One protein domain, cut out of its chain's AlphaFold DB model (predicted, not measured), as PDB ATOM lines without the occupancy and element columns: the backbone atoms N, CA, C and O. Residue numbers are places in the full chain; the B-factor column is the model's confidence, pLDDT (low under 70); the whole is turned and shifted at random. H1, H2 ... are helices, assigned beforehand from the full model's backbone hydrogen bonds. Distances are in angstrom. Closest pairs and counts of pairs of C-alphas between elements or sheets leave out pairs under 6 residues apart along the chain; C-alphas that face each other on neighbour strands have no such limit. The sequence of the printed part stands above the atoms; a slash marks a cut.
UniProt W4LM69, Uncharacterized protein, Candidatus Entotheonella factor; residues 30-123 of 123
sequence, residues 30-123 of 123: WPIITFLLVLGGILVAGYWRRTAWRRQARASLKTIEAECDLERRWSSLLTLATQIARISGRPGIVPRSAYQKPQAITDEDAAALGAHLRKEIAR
ATOM      1  N   TRP A  30      57.324 -33.709 -38.878       81.31
ATOM      2  CA  TRP A  30      57.241 -32.338 -39.362       81.31
ATOM      3  C   TRP A  30      55.829 -31.717 -39.313       81.31
ATOM      4  O   TRP A  30      55.691 -30.652 -38.708       81.31
ATOM      5  N   PRO A  31      54.754 -32.330 -39.853       87.44
ATOM      6  CA  PRO A  31      53.384 -31.840 -39.669       87.44
ATOM      7  C   PRO A  31      52.967 -31.717 -38.196       87.44
ATOM      8  O   PRO A  31      52.282 -30.765 -37.837       87.44
ATOM      9  N   ILE A  32      53.412 -32.619 -37.317       86.94
ATOM     10  CA  ILE A  32      53.093 -32.543 -35.881       86.94
ATOM     11  C   ILE A  32      53.849 -31.381 -35.226       86.94
ATOM     12  O   ILE A  32      53.258 -30.590 -34.495       86.94
ATOM     13  N   ILE A  33      55.142 -31.233 -35.518       88.62
ATOM     14  CA  ILE A  33      55.987 -30.152 -34.994       88.62
ATOM     15  C   ILE A  33      55.464 -28.790 -35.458       88.62
ATOM     16  O   ILE A  33      55.317 -27.878 -34.648       88.62
ATOM     17  N   THR A  34      55.141 -28.652 -36.745       89.94
ATOM     18  CA  THR A  34      54.574 -27.411 -37.297       89.94
ATOM     19  C   THR A  34      53.218 -27.094 -36.676       89.94
ATOM     20  O   THR A  34      52.996 -25.956 -36.267       89.94
ATOM     21  N   PHE A  35      52.346 -28.091 -36.504       92.38
ATOM     22  CA  PHE A  35      51.076 -27.911 -35.805       92.38
ATOM     23  C   PHE A  35      51.274 -27.439 -34.358       92.38
ATOM     24  O   PHE A  35      50.636 -26.474 -33.938       92.38
ATOM     25  N   LEU A  36      52.191 -28.057 -33.607       94.06
ATOM     26  CA  LEU A  36      52.496 -27.663 -32.228       94.06
ATOM     27  C   LEU A  36      53.090 -26.254 -32.139       94.06
ATOM     28  O   LEU A  36      52.736 -25.511 -31.226       94.06
ATOM     29  N   LEU A  37      53.943 -25.856 -33.087       95.12
ATOM     30  CA  LEU A  37      54.492 -24.500 -33.149       95.12
ATOM     31  C   LEU A  37      53.403 -23.460 -33.424       95.12
ATOM     32  O   LEU A  37      53.342 -22.441 -32.735       95.12
ATOM     33  N   VAL A  38      52.520 -23.724 -34.390       95.31
ATOM     34  CA  VAL A  38      51.397 -22.830 -34.707       95.31
ATOM     35  C   VAL A  38      50.444 -22.730 -33.518       95.31
ATOM     36  O   VAL A  38      50.099 -21.627 -33.094       95.31
ATOM     37  N   LEU A  39      50.063 -23.866 -32.929       94.81
ATOM     38  CA  LEU A  39      49.177 -23.907 -31.768       94.81
ATOM     39  C   LEU A  39      49.802 -23.194 -30.563       94.81
ATOM     40  O   LEU A  39      49.145 -22.372 -29.924       94.81
ATOM     41  N   GLY A  40      51.080 -23.453 -30.284       93.75
ATOM     42  CA  GLY A  40      51.841 -22.782 -29.235       93.75
ATOM     43  C   GLY A  40      51.897 -21.271 -29.448       93.75
ATOM     44  O   GLY A  40      51.616 -20.513 -28.521       93.75
ATOM     45  N   GLY A  41      52.158 -20.820 -30.678       93.56
ATOM     46  CA  GLY A  41      52.132 -19.405 -31.045       93.56
ATOM     47  C   GLY A  41      50.772 -18.750 -30.791       93.56
ATOM     48  O   GLY A  41      50.709 -17.686 -30.178       93.56
ATOM     49  N   ILE A  42      49.676 -19.408 -31.180       92.75
ATOM     50  CA  ILE A  42      48.306 -18.926 -30.936       92.75
ATOM     51  C   ILE A  42      48.010 -18.846 -29.433       92.75
ATOM     52  O   ILE A  42      47.457 -17.847 -28.969       92.75
ATOM     53  N   LEU A  43      48.395 -19.862 -28.655       90.81
ATOM     54  CA  LEU A  43      48.192 -19.886 -27.204       90.81
ATOM     55  C   LEU A  43      48.991 -18.785 -26.500       90.81
ATOM     56  O   LEU A  43      48.437 -18.074 -25.658       90.81
ATOM     57  N   VAL A  44      50.260 -18.592 -26.872       91.44
ATOM     58  CA  VAL A  44      51.112 -17.522 -26.333       91.44
ATOM     59  C   VAL A  44      50.545 -16.154 -26.703       91.44
ATOM     60  O   VAL A  44      50.375 -15.315 -25.820       91.44
ATOM     61  N   ALA A  45      50.165 -15.936 -27.963       89.38
ATOM     62  CA  ALA A  45      49.543 -14.689 -28.402       89.38
ATOM     63  C   ALA A  45      48.221 -14.419 -27.663       89.38
ATOM     64  O   ALA A  45      47.976 -13.301 -27.207       89.38
ATOM     65  N   GLY A  46      47.388 -15.446 -27.475       85.38
ATOM     66  CA  GLY A  46      46.160 -15.365 -26.687       85.38
ATOM     67  C   GLY A  46      46.426 -15.006 -25.224       85.38
ATOM     68  O   GLY A  46      45.763 -14.128 -24.667       85.38
ATOM     69  N   TYR A  47      47.440 -15.619 -24.609       83.50
ATOM     70  CA  TYR A  47      47.857 -15.322 -23.239       83.50
ATOM     71  C   TYR A  47      48.397 -13.892 -23.090       83.50
ATOM     72  O   TYR A  47      48.021 -13.165 -22.165       83.50
ATOM     73  N   TRP A  48      49.228 -13.443 -24.031       85.75
ATOM     74  CA  TRP A  48      49.771 -12.085 -24.060       85.75
ATOM     75  C   TRP A  48      48.671 -11.048 -24.254       85.75
ATOM     76  O   TRP A  48      48.596 -10.068 -23.517       85.75
ATOM     77  N   ARG A  49      47.743 -11.297 -25.178       84.62
ATOM     78  CA  ARG A  49      46.581 -10.431 -25.390       84.62
ATOM     79  C   ARG A  49      45.716 -10.345 -24.135       84.62
ATOM     80  O   ARG A  49      45.288  -9.253 -23.768       84.62
ATOM     81  N   ARG A  50      45.507 -11.465 -23.434       80.75
ATOM     82  CA  ARG A  50      44.736 -11.504 -22.182       80.75
ATOM     83  C   ARG A  50      45.425 -10.733 -21.057       80.75
ATOM     84  O   ARG A  50      44.767  -9.993 -20.329       80.75
ATOM     85  N   THR A  51      46.741 -10.867 -20.917       82.56
ATOM     86  CA  THR A  51      47.514 -10.140 -19.897       82.56
ATOM     87  C   THR A  51      47.616  -8.643 -20.202       82.56
ATOM     88  O   THR A  51      47.420  -7.834 -19.294       82.56
ATOM     89  N   ALA A  52      47.838  -8.255 -21.460       86.50
ATOM     90  CA  ALA A  52      47.815  -6.860 -21.901       86.50
ATOM     91  C   ALA A  52      46.440  -6.217 -21.669       86.50
ATOM     92  O   ALA A  52      46.352  -5.130 -21.097       86.50
ATOM     93  N   TRP A  53      45.366  -6.932 -22.009       85.94
ATOM     94  CA  TRP A  53      44.002  -6.483 -21.755       85.94
ATOM     95  C   TRP A  53      43.727  -6.272 -20.260       85.94
ATOM     96  O   TRP A  53      43.189  -5.236 -19.881       85.94
ATOM     97  N   ARG A  54      44.168  -7.186 -19.380       84.62
ATOM     98  CA  ARG A  54      44.033  -7.008 -17.920       84.62
ATOM     99  C   ARG A  54      44.737  -5.742 -17.426       84.62
ATOM    100  O   ARG A  54      44.220  -5.070 -16.537       84.62
ATOM    101  N   ARG A  55      45.906  -5.406 -17.985       86.00
ATOM    102  CA  ARG A  55      46.627  -4.166 -17.642       86.00
ATOM    103  C   ARG A  55      45.840  -2.933 -18.081       86.00
ATOM    104  O   ARG A  55      45.661  -2.029 -17.271       86.00
ATOM    105  N   GLN A  56      45.328  -2.930 -19.311       87.81
ATOM    106  CA  GLN A  56      44.494  -1.843 -19.832       87.81
ATOM    107  C   GLN A  56      43.212  -1.674 -19.008       87.81
ATOM    108  O   GLN A  56      42.939  -0.574 -18.547       87.81
ATOM    109  N   ALA A  57      42.494  -2.760 -18.713       86.50
ATOM    110  CA  ALA A  57      41.264  -2.717 -17.925       86.50
ATOM    111  C   ALA A  57      41.487  -2.171 -16.502       86.50
ATOM    112  O   ALA A  57      40.674  -1.394 -16.007       86.50
ATOM    113  N   ARG A  58      42.608  -2.520 -15.850       87.69
ATOM    114  CA  ARG A  58      42.981  -1.950 -14.540       87.69
ATOM    115  C   ARG A  58      43.302  -0.461 -14.624       87.69
ATOM    116  O   ARG A  58      42.906   0.284 -13.733       87.69
ATOM    117  N   ALA A  59      44.021  -0.041 -15.666       87.88
ATOM    118  CA  ALA A  59      44.334   1.366 -15.888       87.88
ATOM    119  C   ALA A  59      43.053   2.176 -16.131       87.88
ATOM    120  O   ALA A  59      42.827   3.158 -15.434       87.88
ATOM    121  N   SER A  60      42.174   1.705 -17.023       87.88
ATOM    122  CA  SER A  60      40.877   2.329 -17.295       87.88
ATOM    123  C   SER A  60      40.008   2.411 -16.044       87.88
ATOM    124  O   SER A  60      39.472   3.473 -15.763       87.88
ATOM    125  N   LEU A  61      39.914   1.339 -15.247       88.88
ATOM    126  CA  LEU A  61      39.148   1.366 -13.998       88.88
ATOM    127  C   LEU A  61      39.680   2.426 -13.025       88.88
ATOM    128  O   LEU A  61      38.892   3.153 -12.435       88.88
ATOM    129  N   LYS A  62      41.007   2.551 -12.887       88.81
ATOM    130  CA  LYS A  62      41.622   3.573 -12.029       88.81
ATOM    131  C   LYS A  62      41.316   4.993 -12.516       88.81
ATOM    132  O   LYS A  62      41.086   5.870 -11.693       88.81
ATOM    133  N   THR A  63      41.315   5.218 -13.830       89.31
ATOM    134  CA  THR A  63      40.934   6.511 -14.415       89.31
ATOM    135  C   THR A  63      39.464   6.825 -14.149       89.31
ATOM    136  O   THR A  63      39.160   7.922 -13.705       89.31
ATOM    137  N   ILE A  64      38.575   5.846 -14.335       87.12
ATOM    138  CA  ILE A  64      37.130   6.006 -14.124       87.12
ATOM    139  C   ILE A  64      36.800   6.253 -12.643       87.12
ATOM    140  O   ILE A  64      35.925   7.050 -12.329       87.12
ATOM    141  N   GLU A  65      37.499   5.596 -11.714       83.69
ATOM    142  CA  GLU A  65      37.333   5.831 -10.272       83.69
ATOM    143  C   GLU A  65      37.805   7.223  -9.826       83.69
ATOM    144  O   GLU A  65      37.330   7.718  -8.809       83.69
ATOM    145  N   ALA A  66      38.722   7.850 -10.567       86.75
ATOM    146  CA  ALA A  66      39.189   9.208 -10.294       86.75
ATOM    147  C   ALA A  66      38.257  10.297 -10.865       86.75
ATOM    148  O   ALA A  66      38.491  11.482 -10.637       86.75
ATOM    149  N   GLU A  67      37.225   9.913 -11.620       87.00
ATOM    150  CA  GLU A  67      36.257  10.833 -12.210       87.00
ATOM    151  C   GLU A  67      35.311  11.378 -11.121       87.00
ATOM    152  O   GLU A  67      34.636  10.609 -10.434       87.00
ATOM    153  N   CYS A  68      35.249  12.705 -10.964       80.62
ATOM    154  CA  CYS A  68      34.391  13.356  -9.959       80.62
ATOM    155  C   CYS A  68      32.906  13.397 -10.354       80.62
ATOM    156  O   CYS A  68      32.048  13.593  -9.499       80.62
ATOM    157  N   ASP A  69      32.601  13.262 -11.645       87.69
ATOM    158  CA  ASP A  69      31.236  13.288 -12.166       87.69
ATOM    159  C   ASP A  69      30.635  11.875 -12.126       87.69
ATOM    160  O   ASP A  69      31.101  10.964 -12.819       87.69
ATOM    161  N   LEU A  70      29.595  11.698 -11.308       82.56
ATOM    162  CA  LEU A  70      28.948  10.410 -11.070       82.56
ATOM    163  C   LEU A  70      28.314   9.824 -12.341       82.56
ATOM    164  O   LEU A  70      28.414   8.615 -12.566       82.56
ATOM    165  N   GLU A  71      27.708  10.646 -13.202       82.38
ATOM    166  CA  GLU A  71      27.059  10.162 -14.428       82.38
ATOM    167  C   GLU A  71      28.099   9.674 -15.446       82.38
ATOM    168  O   GLU A  71      27.961   8.599 -16.053       82.38
ATOM    169  N   ARG A  72      29.197  10.424 -15.598       83.06
ATOM    170  CA  ARG A  72      30.339  10.019 -16.437       83.06
ATOM    171  C   ARG A  72      31.046   8.791 -15.891       83.06
ATOM    172  O   ARG A  72      31.382   7.884 -16.658       83.06
ATOM    173  N   ARG A  73      31.232   8.721 -14.573       85.44
ATOM    174  CA  ARG A  73      31.818   7.560 -13.903       85.44
ATOM    175  C   ARG A  73      30.964   6.319 -14.132       85.44
ATOM    176  O   ARG A  73      31.483   5.282 -14.541       85.44
ATOM    177  N   TRP A  74      29.650   6.421 -13.948       84.31
ATOM    178  CA  TRP A  74      28.731   5.301 -14.133       84.31
ATOM    179  C   TRP A  74      28.666   4.798 -15.576       84.31
ATOM    180  O   TRP A  74      28.813   3.600 -15.827       84.31
ATOM    181  N   SER A  75      28.498   5.701 -16.543       84.56
ATOM    182  CA  SER A  75      28.472   5.344 -17.969       84.56
ATOM    183  C   SER A  75      29.781   4.682 -18.423       84.56
ATOM    184  O   SER A  75      29.767   3.684 -19.155       84.56
ATOM    185  N   SER A  76      30.917   5.167 -17.923       86.88
ATOM    186  CA  SER A  76      32.228   4.581 -18.200       86.88
ATOM    187  C   SER A  76      32.402   3.204 -17.551       86.88
ATOM    188  O   SER A  76      32.902   2.282 -18.200       86.88
ATOM    189  N   LEU A  77      31.925   3.010 -16.313       86.44
ATOM    190  CA  LEU A  77      31.908   1.698 -15.653       86.44
ATOM    191  C   LEU A  77      31.054   0.685 -16.424       86.44
ATOM    192  O   LEU A  77      31.477  -0.457 -16.601       86.44
ATOM    193  N   LEU A  78      29.888   1.089 -16.936       85.62
ATOM    194  CA  LEU A  78      29.036   0.217 -17.753       85.62
ATOM    195  C   LEU A  78      29.682  -0.145 -19.091       85.62
ATOM    196  O   LEU A  78      29.624  -1.298 -19.529       85.62
ATOM    197  N   THR A  79      30.351   0.815 -19.723       87.50
ATOM    198  CA  THR A  79      31.118   0.567 -20.948       87.50
ATOM    199  C   THR A  79      32.243  -0.436 -20.687       87.50
ATOM    200  O   THR A  79      32.416  -1.392 -21.444       87.50
ATOM    201  N   LEU A  80      32.963  -0.300 -19.573       86.69
ATOM    202  CA  LEU A  80      33.996  -1.261 -19.186       86.69
ATOM    203  C   LEU A  80      33.397  -2.646 -18.879       86.69
ATOM    204  O   LEU A  80      33.915  -3.664 -19.340       86.69
ATOM    205  N   ALA A  81      32.277  -2.696 -18.156       85.62
ATOM    206  CA  ALA A  81      31.583  -3.932 -17.805       85.62
ATOM    207  C   ALA A  81      31.111  -4.711 -19.043       85.62
ATOM    208  O   ALA A  81      31.305  -5.924 -19.129       85.62
ATOM    209  N   THR A  82      30.549  -4.021 -20.040       84.38
ATOM    210  CA  THR A  82      30.121  -4.636 -21.309       84.38
ATOM    211  C   THR A  82      31.302  -5.139 -22.140       84.38
ATOM    212  O   THR A  82      31.226  -6.225 -22.722       84.38
ATOM    213  N   GLN A  83      32.429  -4.421 -22.152       85.25
ATOM    214  CA  GLN A  83      33.660  -4.896 -22.791       85.25
ATOM    215  C   GLN A  83      34.192  -6.170 -22.119       85.25
ATOM    216  O   GLN A  83      34.528  -7.135 -22.811       85.25
ATOM    217  N   ILE A  84      34.214  -6.214 -20.782       83.81
ATOM    218  CA  ILE A  84      34.601  -7.410 -20.017       83.81
ATOM    219  C   ILE A  84      33.632  -8.563 -20.313       83.81
ATOM    220  O   ILE A  84      34.084  -9.680 -20.572       83.81
ATOM    221  N   ALA A  85      32.322  -8.313 -20.345       83.44
ATOM    222  CA  ALA A  85      31.306  -9.314 -20.675       83.44
ATOM    223  C   ALA A  85      31.509  -9.922 -22.069       83.44
ATOM    224  O   ALA A  85      31.465 -11.143 -22.224       83.44
ATOM    225  N   ARG A  86      31.815  -9.090 -23.073       81.50
ATOM    226  CA  ARG A  86      32.075  -9.539 -24.448       81.50
ATOM    227  C   ARG A  86      33.329 -10.404 -24.555       81.50
ATOM    228  O   ARG A  86      33.336 -11.373 -25.304       81.50
ATOM    229  N   ILE A  87      34.382 -10.062 -23.816       78.25
ATOM    230  CA  ILE A  87      35.669 -10.771 -23.865       78.25
ATOM    231  C   ILE A  87      35.629 -12.066 -23.047       78.25
ATOM    232  O   ILE A  87      36.222 -13.067 -23.439       78.25
ATOM    233  N   SER A  88      34.928 -12.056 -21.914       75.38
ATOM    234  CA  SER A  88      34.781 -13.224 -21.039       75.38
ATOM    235  C   SER A  88      33.664 -14.179 -21.468       75.38
ATOM    236  O   SER A  88      33.594 -15.292 -20.947       75.38
ATOM    237  N   GLY A  89      32.781 -13.755 -22.381       74.38
ATOM    238  CA  GLY A  89      31.584 -14.506 -22.768       74.38
ATOM    239  C   GLY A  89      30.532 -14.592 -21.656       74.38
ATOM    240  O   GLY A  89      29.684 -15.481 -21.688       74.38
ATOM    241  N   ARG A  90      30.588 -13.710 -20.647       71.25
ATOM    242  CA  ARG A  90      29.692 -13.729 -19.480       71.25
ATOM    243  C   ARG A  90      28.741 -12.530 -19.500       71.25
ATOM    244  O   ARG A  90      29.137 -11.439 -19.100       71.25
ATOM    245  N   PRO A  91      27.468 -12.712 -19.887       62.47
ATOM    246  CA  PRO A  91      26.506 -11.608 -19.950       62.47
ATOM    247  C   PRO A  91      26.087 -11.067 -18.569       62.47
ATOM    248  O   PRO A  91      25.487 -10.003 -18.490       62.47
ATOM    249  N   GLY A  92      26.405 -11.770 -17.474       64.56
ATOM    250  CA  GLY A  92      25.972 -11.429 -16.112       64.56
ATOM    251  C   GLY A  92      26.867 -10.460 -15.328       64.56
ATOM    252  O   GLY A  92      26.670 -10.330 -14.126       64.56
ATOM    253  N   ILE A  93      27.862  -9.826 -15.957       65.88
ATOM    254  CA  ILE A  93      28.795  -8.913 -15.262       65.88
ATOM    255  C   ILE A  93      28.164  -7.539 -14.989       65.88
ATOM    256  O   ILE A  93      28.585  -6.832 -14.075       65.88
ATOM    257  N   VAL A  94      27.139  -7.157 -15.756       67.44
ATOM    258  CA  VAL A  94      26.434  -5.886 -15.555       67.44
ATOM    259  C   VAL A  94      25.252  -6.098 -14.597       67.44
ATOM    260  O   VAL A  94      24.387  -6.932 -14.885       67.44
ATOM    261  N   PRO A  95      25.158  -5.355 -13.477       64.56
ATOM    262  CA  PRO A  95      24.006  -5.432 -12.588       64.56
ATOM    263  C   PRO A  95      22.735  -5.010 -13.330       64.56
ATOM    264  O   PRO A  95      22.703  -3.961 -13.972       64.56
ATOM    265  N   ARG A  96      21.650  -5.786 -13.210       63.19
ATOM    266  CA  ARG A  96      20.353  -5.431 -13.823       63.19
ATOM    267  C   ARG A  96      19.811  -4.085 -13.328       63.19
ATOM    268  O   ARG A  96      19.131  -3.402 -14.087       63.19
ATOM    269  N   SER A  97      20.150  -3.695 -12.097       60.22
ATOM    270  CA  SER A  97      19.810  -2.390 -11.519       60.22
ATOM    271  C   SER A  97      20.358  -1.222 -12.342       60.22
ATOM    272  O   SER A  97      19.707  -0.183 -12.428       60.22
ATOM    273  N   ALA A  98      21.481  -1.412 -13.040       60.34
ATOM    274  CA  ALA A  98      22.088  -0.376 -13.863       60.34
ATOM    275  C   ALA A  98      21.280   0.007 -15.105       60.34
ATOM    276  O   ALA A  98      21.430   1.115 -15.613       60.34
ATOM    277  N   TYR A  99      20.411  -0.887 -15.577       62.84
ATOM    278  CA  TYR A  99      19.545  -0.636 -16.729       62.84
ATOM    279  C   TYR A  99      18.188  -0.040 -16.339       62.84
ATOM    280  O   TYR A  99      17.446   0.386 -17.218       62.84
ATOM    281  N   GLN A 100      17.836  -0.029 -15.048       58.62
ATOM    282  CA  GLN A 100      16.475   0.295 -14.614       58.62
ATOM    283  C   GLN A 100      16.280   1.761 -14.214       58.62
ATOM    284  O   GLN A 100      15.186   2.275 -14.436       58.62
ATOM    285  N   LYS A 101      17.287   2.449 -13.648       60.28
ATOM    286  CA  LYS A 101      17.155   3.858 -13.214       60.28
ATOM    287  C   LYS A 101      18.489   4.628 -13.249       60.28
ATOM    288  O   LYS A 101      19.191   4.643 -12.243       60.28
ATOM    289  N   PRO A 102      18.826   5.333 -14.346       62.25
ATOM    290  CA  PRO A 102      20.046   6.140 -14.409       62.25
ATOM    291  C   PRO A 102      20.027   7.384 -13.498       62.25
ATOM    292  O   PRO A 102      21.072   7.948 -13.231       62.25
ATOM    293  N   GLN A 103      18.868   7.811 -12.985       61.34
ATOM    294  CA  GLN A 103      18.748   9.016 -12.142       61.34
ATOM    295  C   GLN A 103      18.802   8.739 -10.629       61.34
ATOM    296  O   GLN A 103      18.794   9.672  -9.837       61.34
ATOM    297  N   ALA A 104      18.825   7.468 -10.213       66.19
ATOM    298  CA  ALA A 104      18.836   7.059  -8.802       66.19
ATOM    299  C   ALA A 104      20.155   6.374  -8.407       66.19
ATOM    300  O   ALA A 104      20.180   5.578  -7.473       66.19
ATOM    301  N   ILE A 105      21.222   6.626  -9.167       69.94
ATOM    302  CA  ILE A 105      22.533   6.026  -8.932       69.94
ATOM    303  C   ILE A 105      23.180   6.752  -7.763       69.94
ATOM    304  O   ILE A 105      23.264   7.979  -7.758       69.94
ATOM    305  N   THR A 106      23.660   5.986  -6.794       80.75
ATOM    306  CA  THR A 106      24.444   6.513  -5.681       80.75
ATOM    307  C   THR A 106      25.937   6.275  -5.905       80.75
ATOM    308  O   THR A 106      26.351   5.411  -6.684       80.75
ATOM    309  N   ASP A 107      26.778   7.019  -5.186       80.19
ATOM    310  CA  ASP A 107      28.222   6.762  -5.160       80.19
ATOM    311  C   ASP A 107      28.560   5.350  -4.652       80.19
ATOM    312  O   ASP A 107      29.547   4.750  -5.092       80.19
ATOM    313  N   GLU A 108      27.718   4.796  -3.772       81.75
ATOM    314  CA  GLU A 108      27.831   3.422  -3.279       81.75
ATOM    315  C   GLU A 108      27.613   2.401  -4.399       81.75
ATOM    316  O   GLU A 108      28.397   1.459  -4.520       81.75
ATOM    317  N   ASP A 109      26.628   2.614  -5.278       80.12
ATOM    318  CA  ASP A 109      26.391   1.749  -6.439       80.12
ATOM    319  C   ASP A 109      27.585   1.773  -7.401       80.12
ATOM    320  O   ASP A 109      28.059   0.726  -7.861       80.12
ATOM    321  N   ALA A 110      28.113   2.969  -7.679       80.12
ATOM    322  CA  ALA A 110      29.290   3.149  -8.524       80.12
ATOM    323  C   ALA A 110      30.538   2.490  -7.913       80.12
ATOM    324  O   ALA A 110      31.338   1.881  -8.631       80.12
ATOM    325  N   ALA A 111      30.715   2.571  -6.591       82.94
ATOM    326  CA  ALA A 111      31.801   1.900  -5.878       82.94
ATOM    327  C   ALA A 111      31.635   0.370  -5.876       82.94
ATOM    328  O   ALA A 111      32.603  -0.354  -6.128       82.94
ATOM    329  N   ALA A 112      30.416  -0.132  -5.661       82.50
ATOM    330  CA  ALA A 112      30.102  -1.556  -5.683       82.50
ATOM    331  C   ALA A 112      30.356  -2.169  -7.069       82.50
ATOM    332  O   ALA A 112      30.979  -3.232  -7.175       82.50
ATOM    333  N   LEU A 113      29.952  -1.476  -8.142       83.06
ATOM    334  CA  LEU A 113      30.238  -1.897  -9.513       83.06
ATOM    335  C   LEU A 113      31.745  -1.875  -9.798       83.06
ATOM    336  O   LEU A 113      32.280  -2.858 -10.309       83.06
ATOM    337  N   GLY A 114      32.455  -0.813  -9.407       84.31
ATOM    338  CA  GLY A 114      33.914  -0.735  -9.547       84.31
ATOM    339  C   GLY A 114      34.643  -1.887  -8.840       84.31
ATOM    340  O   GLY A 114      35.495  -2.552  -9.436       84.31
ATOM    341  N   ALA A 115      34.248  -2.210  -7.605       84.75
ATOM    342  CA  ALA A 115      34.792  -3.336  -6.847       84.75
ATOM    343  C   ALA A 115      34.489  -4.692  -7.509       84.75
ATOM    344  O   ALA A 115      35.367  -5.562  -7.574       84.75
ATOM    345  N   HIS A 116      33.278  -4.869  -8.048       84.19
ATOM    346  CA  HIS A 116      32.909  -6.066  -8.799       84.19
ATOM    347  C   HIS A 116      33.779  -6.237 -10.054       84.19
ATOM    348  O   HIS A 116      34.368  -7.301 -10.257       84.19
ATOM    349  N   LEU A 117      33.945  -5.174 -10.848       83.81
ATOM    350  CA  LEU A 117      34.797  -5.192 -12.041       83.81
ATOM    351  C   LEU A 117      36.263  -5.450 -11.688       83.81
ATOM    352  O   LEU A 117      36.925  -6.234 -12.365       83.81
ATOM    353  N   ARG A 118      36.771  -4.873 -10.592       86.25
ATOM    354  CA  ARG A 118      38.125  -5.151 -10.091       86.25
ATOM    355  C   ARG A 118      38.332  -6.641  -9.809       86.25
ATOM    356  O   ARG A 118      39.369  -7.190 -10.187       86.25
ATOM    357  N   LYS A 119      37.351  -7.297  -9.179       85.12
ATOM    358  CA  LYS A 119      37.386  -8.742  -8.907       85.12
ATOM    359  C   LYS A 119      37.348  -9.558 -10.199       85.12
ATOM    360  O   LYS A 119      38.123 -10.503 -10.333       85.12
ATOM    361  N   GLU A 120      36.511  -9.173 -11.160       83.06
ATOM    362  CA  GLU A 120      36.390  -9.904 -12.427       83.06
ATOM    363  C   GLU A 120      37.631  -9.734 -13.321       83.06
ATOM    364  O   GLU A 120      38.055 -10.689 -13.963       83.06
ATOM    365  N   ILE A 121      38.297  -8.572 -13.300       83.44
ATOM    366  CA  ILE A 121      39.578  -8.358 -14.006       83.44
ATOM    367  C   ILE A 121      40.722  -9.170 -13.367       83.44
ATOM    368  O   ILE A 121      41.691  -9.536 -14.043       83.44
ATOM    369  N   ALA A 122      40.657  -9.427 -12.057       81.25
ATOM    370  CA  ALA A 122      41.658 -10.218 -11.343       81.25
ATOM    371  C   ALA A 122      41.543 -11.732 -11.598       81.25
ATOM    372  O   ALA A 122      42.537 -12.438 -11.422       81.25
ATOM    373  N   ARG A 123      40.370 -12.208 -12.029       73.00
ATOM    374  CA  ARG A 123      40.073 -13.613 -12.328       73.00
ATOM    375  C   ARG A 123      40.620 -14.027 -13.694       73.00
ATOM    376  O   ARG A 123      41.310 -15.064 -13.789       73.00
TER     377      ARG A 123
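What this domain is: This is residues 30 to 123 of the 123 residues of an uncharacterized protein of Candidatus Entotheonella factor (UniProt W4LM69). Look first for one long helix, H1, whose first part, residues 30 to 49, sticks out as a free arm; near its other end, H2 and H4 lie alongside it in a small bundle of three. The short H3, in the stretch that leads from H2 to H4, is close to H2 and apart from H1 and H4. The printed part has 94 residues, with four named helices in the order H1, H2, H3, H4 and no named strand, an all-helix class. The whole is loose, with a radius of gyration of the C-alphas of 17.5 A, and spans 63 by 24 by 17 A, the arm making much of the length.

Where its parts are: Find C-alpha 30 at (57.241, -32.338, -39.362); from there H1, residues 30 to 65, runs 52.0 A to C-alpha 65 at (37.333, 5.831, -10.272). H2, residues 70 to 88, is 26.3 A long, and H3, residues 96 to 99, is 5.7 A. H4, residues 107 to 122, runs 22.5 A and ends with C-alpha 122 at (41.658, -10.218, -11.343).

How they stand to each other: Begin with the bundle, three helices near each other at shallow tilts: H1, H2 and H4. H1 touches H2 with residues 57 to 65 alone; the closest C-alphas, of Ile 64 and Arg 73, are 5.5 A apart. These two form a helical hairpin, at a shallow tilt of 13 degrees, opposite ways. H1 touches H4 with residues 54 to 65 alone, closest at the C-alphas of Arg 54 and Ile 121, 6.1 A, at a shallow tilt of 20 degrees, opposite ways. H2 and H4 touch, closest at the C-alphas of Trp 74 and Ala 110, 6.0 A, at a shallow tilt of 25 degrees, the same way. H3 is close to H2 but not clearly touching, with the C-alphas of Leu 78 and Ala 98 at 8.0 A. In H1, H2 and H4 every O i to N i+4 pair is within hydrogen-bond range; H3 is too short for such a pair.

The domain as a whole: The C-alphas of Trp 30 and Ala 104 are the two farthest apart, at 62.9 A. The printed part has no cut, and no link is long. Look with care at residues 91 to 105, where pLDDT is under 70.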